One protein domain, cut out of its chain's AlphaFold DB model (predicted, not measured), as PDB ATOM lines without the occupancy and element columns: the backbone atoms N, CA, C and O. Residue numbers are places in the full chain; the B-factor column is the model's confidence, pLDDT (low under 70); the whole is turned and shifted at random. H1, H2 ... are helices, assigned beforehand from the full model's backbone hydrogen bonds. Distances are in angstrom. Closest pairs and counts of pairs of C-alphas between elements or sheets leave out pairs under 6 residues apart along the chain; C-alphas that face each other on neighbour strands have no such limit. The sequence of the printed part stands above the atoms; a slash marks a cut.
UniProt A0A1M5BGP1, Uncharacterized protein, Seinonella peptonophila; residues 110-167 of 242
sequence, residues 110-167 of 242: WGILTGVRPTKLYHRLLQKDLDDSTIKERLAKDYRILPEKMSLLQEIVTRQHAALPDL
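Overview. This is residues 110 to 167 of the 242 residues of an uncharacterized protein of Seinonella peptonophila (UniProt A0A1M5BGP1). Three helices cross one another at steep angles in a small packed triangle, each touching both of the others. The longest, H3, lies along the long axis of the model; H1 crosses it near its middle, H2 packs on its first half, and its last turns run on past both. The stretch before H1, residues 110 to 117, has no named element and lies toward the end where H2 finishes and H3 begins. The printed part has 58 residues, with three named helices in the order H1, H2, H3 and no named strand; the class is all helix. It is compact, with a radius of gyration of the C-alphas of 11.0 A, and spans 31 by 21 by 18 A.

Along the chain. H1, residues 118 to 126, begins at C-alpha 118 (-53.591, -29.919, 0.093) and is 12.8 A long from first to last C-alpha. H2, residues 132 to 143, is 15.8 A long. H3, residues 147 to 163, runs 24.3 A from C-alpha 147 (-47.168, -28.721, 12.176) to C-alpha 163 (-51.814, -48.579, -1.125).

Arrangement. The helix packing is mostly crossed, with no touching pair at a shallow tilt. H2 touches H1 with residues 132 to 135 alone; the closest C-alphas of the two, those of Leu 125 and Ile 135, are 6.7 A apart. These two run opposite ways at a steep tilt of 49 degrees. H1 also touches residues 153 to 157 of H3 alone, the closest C-alphas being those of Thr 119 and Leu 153 at 6.4 A. They run the same way at a steep tilt of 69 degrees, only just short of about perpendicular. H2 touches residues 147 to 154 of H3 alone, with the C-alphas of Lys 136 and Met 150 closest at 6.3 A; they run opposite ways at a steep tilt of 50 degrees. In H1, H2 and H3 every O i to N i+4 pair is within hydrogen-bond range.

Size, cuts and confidence. The two C-alphas farthest apart are those of Ile 112 and Asp 166, at 30.9 A. The printed part has no cut, and the links H1 to H2 and H2 to H3 are both tight. The mean pLDDT of the printed part is 89.6, and no printed residue is under 70.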
ATOM      1  N   TRP A 110     -54.739 -24.777   8.428       92.38
ATOM      2  CA  TRP A 110     -54.356 -24.882   7.016       92.38
ATOM      3  C   TRP A 110     -53.723 -23.595   6.461       92.38
ATOM      4  O   TRP A 110     -53.394 -23.536   5.274       92.38
ATOM      5  N   GLY A 111     -53.557 -22.574   7.306       91.75
ATOM      6  CA  GLY A 111     -53.009 -21.280   6.930       91.75
ATOM      7  C   GLY A 111     -53.805 -20.613   5.807       91.75
ATOM      8  O   GLY A 111     -55.018 -20.441   5.905       91.75
ATOM      9  N   ILE A 112     -53.122 -20.237   4.724       92.62
ATOM     10  CA  ILE A 112     -53.727 -19.529   3.581       92.62
ATOM     11  C   ILE A 112     -54.266 -20.454   2.477       92.62
ATOM     12  O   ILE A 112     -54.662 -19.973   1.409       92.62
ATOM     13  N   LEU A 113     -54.261 -21.776   2.679       90.25
ATOM     14  CA  LEU A 113     -54.800 -22.718   1.698       90.25
ATOM     15  C   LEU A 113     -56.329 -22.652   1.663       90.25
ATOM     16  O   LEU A 113     -57.015 -23.244   2.490       90.25
ATOM     17  N   THR A 114     -56.866 -21.985   0.643       85.69
ATOM     18  CA  THR A 114     -58.308 -21.892   0.394       85.69
ATOM     19  C   THR A 114     -58.659 -22.517  -0.957       85.69
ATOM     20  O   THR A 114     -58.063 -22.205  -1.987       85.69
ATOM     21  N   GLY A 115     -59.605 -23.464  -0.963       77.81
ATOM     22  CA  GLY A 115     -60.119 -24.090  -2.192       77.81
ATOM     23  C   GLY A 115     -59.143 -25.003  -2.954       77.81
ATOM     24  O   GLY A 115     -59.460 -25.444  -4.056       77.81
ATOM     25  N   VAL A 116     -57.968 -25.310  -2.396       79.06
ATOM     26  CA  VAL A 116     -56.983 -26.229  -2.990       79.06
ATOM     27  C   VAL A 116     -56.929 -27.515  -2.177       79.06
ATOM     28  O   VAL A 116     -56.825 -27.460  -0.958       79.06
ATOM     29  N   ARG A 117     -56.931 -28.675  -2.848       83.56
ATOM     30  CA  ARG A 117     -56.702 -29.979  -2.204       83.56
ATOM     31  C   ARG A 117     -55.244 -30.065  -1.718       83.56
ATOM     32  O   ARG A 117     -54.357 -30.195  -2.567       83.56
ATOM     33  N   PRO A 118     -54.965 -30.041  -0.402       86.75
ATOM     34  CA  PRO A 118     -53.591 -29.919   0.093       86.75
ATOM     35  C   PRO A 118     -52.725 -31.147  -0.224       86.75
ATOM     36  O   PRO A 118     -51.536 -31.011  -0.502       86.75
ATOM     37  N   THR A 119     -53.324 -32.340  -0.317       91.31
ATOM     38  CA  THR A 119     -52.600 -33.563  -0.709       91.31
ATOM     39  C   THR A 119     -52.010 -33.466  -2.118       91.31
ATOM     40  O   THR A 119     -50.897 -33.922  -2.356       91.31
ATOM     41  N   LYS A 120     -52.694 -32.796  -3.059       88.94
ATOM     42  CA  LYS A 120     -52.181 -32.588  -4.426       88.94
ATOM     43  C   LYS A 120     -50.907 -31.742  -4.430       88.94
ATOM     44  O   LYS A 120     -50.028 -31.959  -5.263       88.94
ATOM     45  N   LEU A 121     -50.825 -30.765  -3.528       89.00
ATOM     46  CA  LEU A 121     -49.633 -29.941  -3.367       89.00
ATOM     47  C   LEU A 121     -48.468 -30.782  -2.835       89.00
ATOM     48  O   LEU A 121     -47.384 -30.713  -3.404       89.00
ATOM     49  N   TYR A 122     -48.723 -31.617  -1.824       91.38
ATOM     50  CA  TYR A 122     -47.728 -32.527  -1.256       91.38
ATOM     51  C   TYR A 122     -47.190 -33.515  -2.306       91.38
ATOM     52  O   TYR A 122     -45.987 -33.564  -2.540       91.38
ATOM     53  N   HIS A 123     -48.069 -34.214  -3.040       90.50
ATOM     54  CA  HIS A 123     -47.663 -35.128  -4.119       90.50
ATOM     55  C   HIS A 123     -46.820 -34.445  -5.201       90.50
ATOM     56  O   HIS A 123     -45.875 -35.032  -5.713       90.50
ATOM     57  N   ARG A 124     -47.142 -33.195  -5.560       89.12
ATOM     58  CA  ARG A 124     -46.352 -32.446  -6.547       89.12
ATOM     59  C   ARG A 124     -44.933 -32.172  -6.050       89.12
ATOM     60  O   ARG A 124     -44.027 -32.105  -6.872       89.12
ATOM     61  N   LEU A 125     -44.754 -31.944  -4.750       89.75
ATOM     62  CA  LEU A 125     -43.435 -31.711  -4.166       89.75
ATOM     63  C   LEU A 125     -42.638 -33.015  -4.052       89.75
ATOM     64  O   LEU A 125     -41.467 -33.009  -4.409       89.75
ATOM     65  N   LEU A 126     -43.286 -34.127  -3.689       88.25
ATOM     66  CA  LEU A 126     -42.658 -35.456  -3.718       88.25
ATOM     67  C   LEU A 126     -42.189 -35.855  -5.122       88.25
ATOM     68  O   LEU A 126     -41.095 -36.369  -5.277       88.25
ATOM     69  N   GLN A 127     -42.974 -35.562  -6.163       87.19
ATOM     70  CA  GLN A 127     -42.582 -35.816  -7.561       87.19
ATOM     71  C   GLN A 127     -41.405 -34.957  -8.052       87.19
ATOM     72  O   GLN A 127     -40.967 -35.125  -9.185       87.19
ATOM     73  N   LYS A 128     -40.947 -33.987  -7.251       87.69
ATOM     74  CA  LYS A 128     -39.722 -33.217  -7.500       87.69
ATOM     75  C   LYS A 128     -38.540 -33.740  -6.677       87.69
ATOM     76  O   LYS A 128     -37.577 -33.001  -6.507       87.69
ATOM     77  N   ASP A 129     -38.665 -34.948  -6.126       83.56
ATOM     78  CA  ASP A 129     -37.663 -35.627  -5.301       83.56
ATOM     79  C   ASP A 129     -37.224 -34.814  -4.071       83.56
ATOM     80  O   ASP A 129     -36.093 -34.912  -3.601       83.56
ATOM     81  N   LEU A 130     -38.135 -33.989  -3.541       86.38
ATOM     82  CA  LEU A 130     -37.929 -33.288  -2.277       86.38
ATOM     83  C   LEU A 130     -38.209 -34.235  -1.113       86.38
ATOM     84  O   LEU A 130     -39.207 -34.958  -1.113       86.38
ATOM     85  N   ASP A 131     -37.361 -34.177  -0.095       90.00
ATOM     86  CA  ASP A 131     -37.553 -34.915   1.142       90.00
ATOM     87  C   ASP A 131     -38.682 -34.310   1.997       90.00
ATOM     88  O   ASP A 131     -39.013 -33.123   1.909       90.00
ATOM     89  N   ASP A 132     -39.260 -35.131   2.873       88.56
ATOM     90  CA  ASP A 132     -40.390 -34.732   3.716       88.56
ATOM     91  C   ASP A 132     -40.079 -33.525   4.616       88.56
ATOM     92  O   ASP A 132     -40.977 -32.722   4.886       88.56
ATOM     93  N   SER A 133     -38.834 -33.365   5.083       90.38
ATOM     94  CA  SER A 133     -38.470 -32.243   5.956       90.38
ATOM     95  C   SER A 133     -38.487 -30.922   5.187       90.38
ATOM     96  O   SER A 133     -39.204 -29.997   5.579       90.38
ATOM     97  N   THR A 134     -37.865 -30.889   4.006       91.56
ATOM     98  CA  THR A 134     -37.910 -29.736   3.099       91.56
ATOM     99  C   THR A 134     -39.338 -29.420   2.648       91.56
ATOM    100  O   THR A 134     -39.720 -28.252   2.528       91.56
ATOM    101  N   ILE A 135     -40.170 -30.444   2.419       91.62
ATOM    102  CA  ILE A 135     -41.585 -30.247   2.071       91.62
ATOM    103  C   ILE A 135     -42.328 -29.546   3.208       91.62
ATOM    104  O   ILE A 135     -43.030 -28.563   2.953       91.62
ATOM    105  N   LYS A 136     -42.176 -30.015   4.449       91.06
ATOM    106  CA  LYS A 136     -42.816 -29.400   5.621       91.06
ATOM    107  C   LYS A 136     -42.360 -27.960   5.814       91.06
ATOM    108  O   LYS A 136     -43.202 -27.076   5.946       91.06
ATOM    109  N   GLU A 137     -41.058 -27.698   5.756       91.12
ATOM    110  CA  GLU A 137     -40.519 -26.339   5.875       91.12
ATOM    111  C   GLU A 137     -41.094 -25.406   4.810       91.12
ATOM    112  O   GLU A 137     -41.555 -24.302   5.109       91.12
ATOM    113  N   ARG A 138     -41.151 -25.877   3.562       90.56
ATOM    114  CA  ARG A 138     -41.721 -25.110   2.459       90.56
ATOM    115  C   ARG A 138     -43.211 -24.850   2.639       90.56
ATOM    116  O   ARG A 138     -43.666 -23.740   2.385       90.56
ATOM    117  N   LEU A 139     -43.986 -25.844   3.061       91.19
ATOM    118  CA  LEU A 139     -45.422 -25.687   3.287       91.19
ATOM    119  C   LEU A 139     -45.722 -24.742   4.457       91.19
ATOM    120  O   LEU A 139     -46.637 -23.918   4.360       91.19
ATOM    121  N   ALA A 140     -44.932 -24.817   5.528       91.19
ATOM    122  CA  ALA A 140     -45.004 -23.888   6.647       91.19
ATOM    123  C   ALA A 140     -44.680 -22.458   6.198       91.19
ATOM    124  O   ALA A 140     -45.429 -21.531   6.501       91.19
ATOM    125  N   LYS A 141     -43.607 -22.284   5.421       89.19
ATOM    126  CA  LYS A 141     -43.174 -20.976   4.928       89.19
ATOM    127  C   LYS A 141     -44.148 -20.383   3.916       89.19
ATOM    128  O   LYS A 141     -44.595 -19.263   4.106       89.19
ATOM    129  N   ASP A 142     -44.487 -21.114   2.858       88.31
ATOM    130  CA  ASP A 142     -45.246 -20.586   1.719       88.31
ATOM    131  C   ASP A 142     -46.742 -20.434   2.045       88.31
ATOM    132  O   ASP A 142     -47.416 -19.559   1.493       88.31
ATOM    133  N   TYR A 143     -47.281 -21.279   2.933       90.88
ATOM    134  CA  TYR A 143     -48.724 -21.364   3.183       90.88
ATOM    135  C   TYR A 143     -49.143 -21.224   4.651       90.88
ATOM    136  O   TYR A 143     -50.347 -21.177   4.902       90.88
ATOM    137  N   ARG A 144     -48.208 -21.124   5.607       91.94
ATOM    138  CA  ARG A 144     -48.484 -21.056   7.059       91.94
ATOM    139  C   ARG A 144     -49.289 -22.252   7.593       91.94
ATOM    140  O   ARG A 144     -50.101 -22.095   8.498       91.94
ATOM    141  N   ILE A 145     -49.077 -23.447   7.035       93.25
ATOM    142  CA  ILE A 145     -49.718 -24.676   7.535       93.25
ATOM    143  C   ILE A 145     -49.111 -25.046   8.890       93.25
ATOM    144  O   ILE A 145     -47.888 -25.052   9.042       93.25
ATOM    145  N   LEU A 146     -49.953 -25.384   9.866       92.88
ATOM    146  CA  LEU A 146     -49.483 -25.782  11.190       92.88
ATOM    147  C   LEU A 146     -48.843 -27.181  11.187       92.88
ATOM    148  O   LEU A 146     -49.274 -28.052  10.423       92.88
ATOM    149  N   PRO A 147     -47.874 -27.441  12.090       91.94
ATOM    150  CA  PRO A 147     -47.168 -28.721  12.176       91.94
ATOM    151  C   PRO A 147     -48.079 -29.946  12.254       91.94
ATOM    152  O   PRO A 147     -47.841 -30.928  11.558       91.94
ATOM    153  N   GLU A 148     -49.163 -29.867  13.025       93.69
ATOM    154  CA  GLU A 148     -50.134 -30.959  13.160       93.69
ATOM    155  C   GLU A 148     -50.753 -31.351  11.806       93.69
ATOM    156  O   GLU A 148     -50.819 -32.531  11.461       93.69
ATOM    157  N   LYS A 149     -51.153 -30.366  10.989       93.75
ATOM    158  CA  LYS A 149     -51.745 -30.631   9.667       93.75
ATOM    159  C   LYS A 149     -50.710 -31.090   8.653       93.75
ATOM    160  O   LYS A 149     -51.041 -31.888   7.782       93.75
ATOM    161  N   MET A 150     -49.465 -30.643   8.778       92.44
ATOM    162  CA  MET A 150     -48.373 -31.156   7.952       92.44
ATOM    163  C   MET A 150     -48.077 -32.630   8.247       92.44
ATOM    164  O   MET A 150     -47.921 -33.410   7.311       92.44
ATOM    165  N   SER A 151     -48.061 -33.027   9.523       92.81
ATOM    166  CA  SER A 151     -47.911 -34.432   9.917       92.81
ATOM    167  C   SER A 151     -49.067 -35.287   9.401       92.81
ATOM    168  O   SER A 151     -48.823 -36.331   8.803       92.81
ATOM    169  N   LEU A 152     -50.309 -34.803   9.523       93.94
ATOM    170  CA  LEU A 152     -51.478 -35.478   8.956       93.94
ATOM    171  C   LEU A 152     -51.376 -35.632   7.428       93.94
ATOM    172  O   LEU A 152     -51.720 -36.679   6.886       93.94
ATOM    173  N   LEU A 153     -50.907 -34.603   6.713       93.06
ATOM    174  CA  LEU A 153     -50.716 -34.689   5.264       93.06
ATOM    175  C   LEU A 153     -49.691 -35.748   4.880       93.06
ATOM    176  O   LEU A 153     -49.963 -36.533   3.973       93.06
ATOM    177  N   GLN A 154     -48.549 -35.773   5.566       93.25
ATOM    178  CA  GLN A 154     -47.533 -36.796   5.350       93.25
ATOM    179  C   GLN A 154     -48.128 -38.184   5.599       93.25
ATOM    180  O   GLN A 154     -48.019 -39.055   4.748       93.25
ATOM    181  N   GLU A 155     -48.837 -38.375   6.709       94.94
ATOM    182  CA  GLU A 155     -49.462 -39.649   7.067       94.94
ATOM    183  C   GLU A 155     -50.457 -40.140   5.999       94.94
ATOM    184  O   GLU A 155     -50.437 -41.308   5.604       94.94
ATOM    185  N   ILE A 156     -51.305 -39.241   5.483       93.81
ATOM    186  CA  ILE A 156     -52.240 -39.541   4.390       93.81
ATOM    187  C   ILE A 156     -51.477 -39.958   3.132       93.81
ATOM    188  O   ILE A 156     -51.810 -40.973   2.523       93.81
ATOM    189  N   VAL A 157     -50.461 -39.188   2.741       92.06
ATOM    190  CA  VAL A 157     -49.700 -39.436   1.511       92.06
ATOM    191  C   VAL A 157     -48.901 -40.735   1.607       92.06
ATOM    192  O   VAL A 157     -48.917 -41.518   0.659       92.06
ATOM    193  N   THR A 158     -48.292 -41.022   2.757       91.38
ATOM    194  CA  THR A 158     -47.596 -42.287   3.026       91.38
ATOM    195  C   THR A 158     -48.543 -43.473   2.886       91.38
ATOM    196  O   THR A 158     -48.213 -44.443   2.210       91.38
ATOM    197  N   ARG A 159     -49.758 -43.395   3.448       93.25
ATOM    198  CA  ARG A 159     -50.764 -44.458   3.278       93.25
ATOM    199  C   ARG A 159     -51.217 -44.614   1.833       93.25
ATOM    200  O   ARG A 159     -51.375 -45.736   1.369       93.25
ATOM    201  N   GLN A 160     -51.418 -43.508   1.120       90.75
ATOM    202  CA  GLN A 160     -51.798 -43.541  -0.293       90.75
ATOM    203  C   GLN A 160     -50.712 -44.189  -1.150       90.75
ATOM    204  O   GLN A 160     -51.035 -45.004  -2.004       90.75
ATOM    205  N   HIS A 161     -49.444 -43.874  -0.891       88.00
ATOM    206  CA  HIS A 161     -48.318 -44.482  -1.592       88.00
ATOM    207  C   HIS A 161     -48.121 -45.956  -1.210       88.00
ATOM    208  O   HIS A 161     -47.734 -46.758  -2.047       88.00
ATOM    209  N   ALA A 162     -48.404 -46.343   0.035       90.19
ATOM    210  CA  ALA A 162     -48.387 -47.751   0.431       90.19
ATOM    211  C   ALA A 162     -49.506 -48.556  -0.257       90.19
ATOM    212  O   ALA A 162     -49.290 -49.702  -0.638       90.19
ATOM    213  N   ALA A 163     -50.686 -47.955  -0.432       90.19
ATOM    214  CA  ALA A 163     -51.814 -48.579  -1.125       90.19
ATOM    215  C   ALA A 163     -51.647 -48.601  -2.655       90.19
ATOM    216  O   ALA A 163     -52.140 -49.518  -3.302       90.19
ATOM    217  N   LEU A 164     -50.972 -47.595  -3.222       86.38
ATOM    218  CA  LEU A 164     -50.706 -47.440  -4.654       86.38
ATOM    219  C   LEU A 164     -49.221 -47.081  -4.872       86.38
ATOM    220  O   LEU A 164     -48.895 -45.905  -5.068       86.38
ATOM    221  N   PRO A 165     -48.302 -48.063  -4.807       83.12
ATOM    222  CA  PRO A 165     -46.855 -47.823  -4.918       83.12
ATOM    223  C   PRO A 165     -46.420 -47.237  -6.265       83.12
ATOM    224  O   PRO A 165     -45.394 -46.569  -6.365       83.12
ATOM    225  N   ASP A 166     -47.214 -47.477  -7.299       80.62
ATOM    226  CA  ASP A 166     -47.029 -47.056  -8.681       80.62
ATOM    227  C   ASP A 166     -47.831 -45.791  -9.035       80.62
ATOM    228  O   ASP A 166     -47.857 -45.385 -10.197       80.62
ATOM    229  N   LEU A 167     -48.429 -45.105  -8.048       81.50
ATOM    230  CA  LEU A 167     -49.311 -43.939  -8.235       81.50
ATOM    231  C   LEU A 167     -48.765 -42.886  -9.216       81.50
ATOM    232  O   LEU A 167     -49.524 -42.237  -9.937       81.50
TER     233      LEU A 167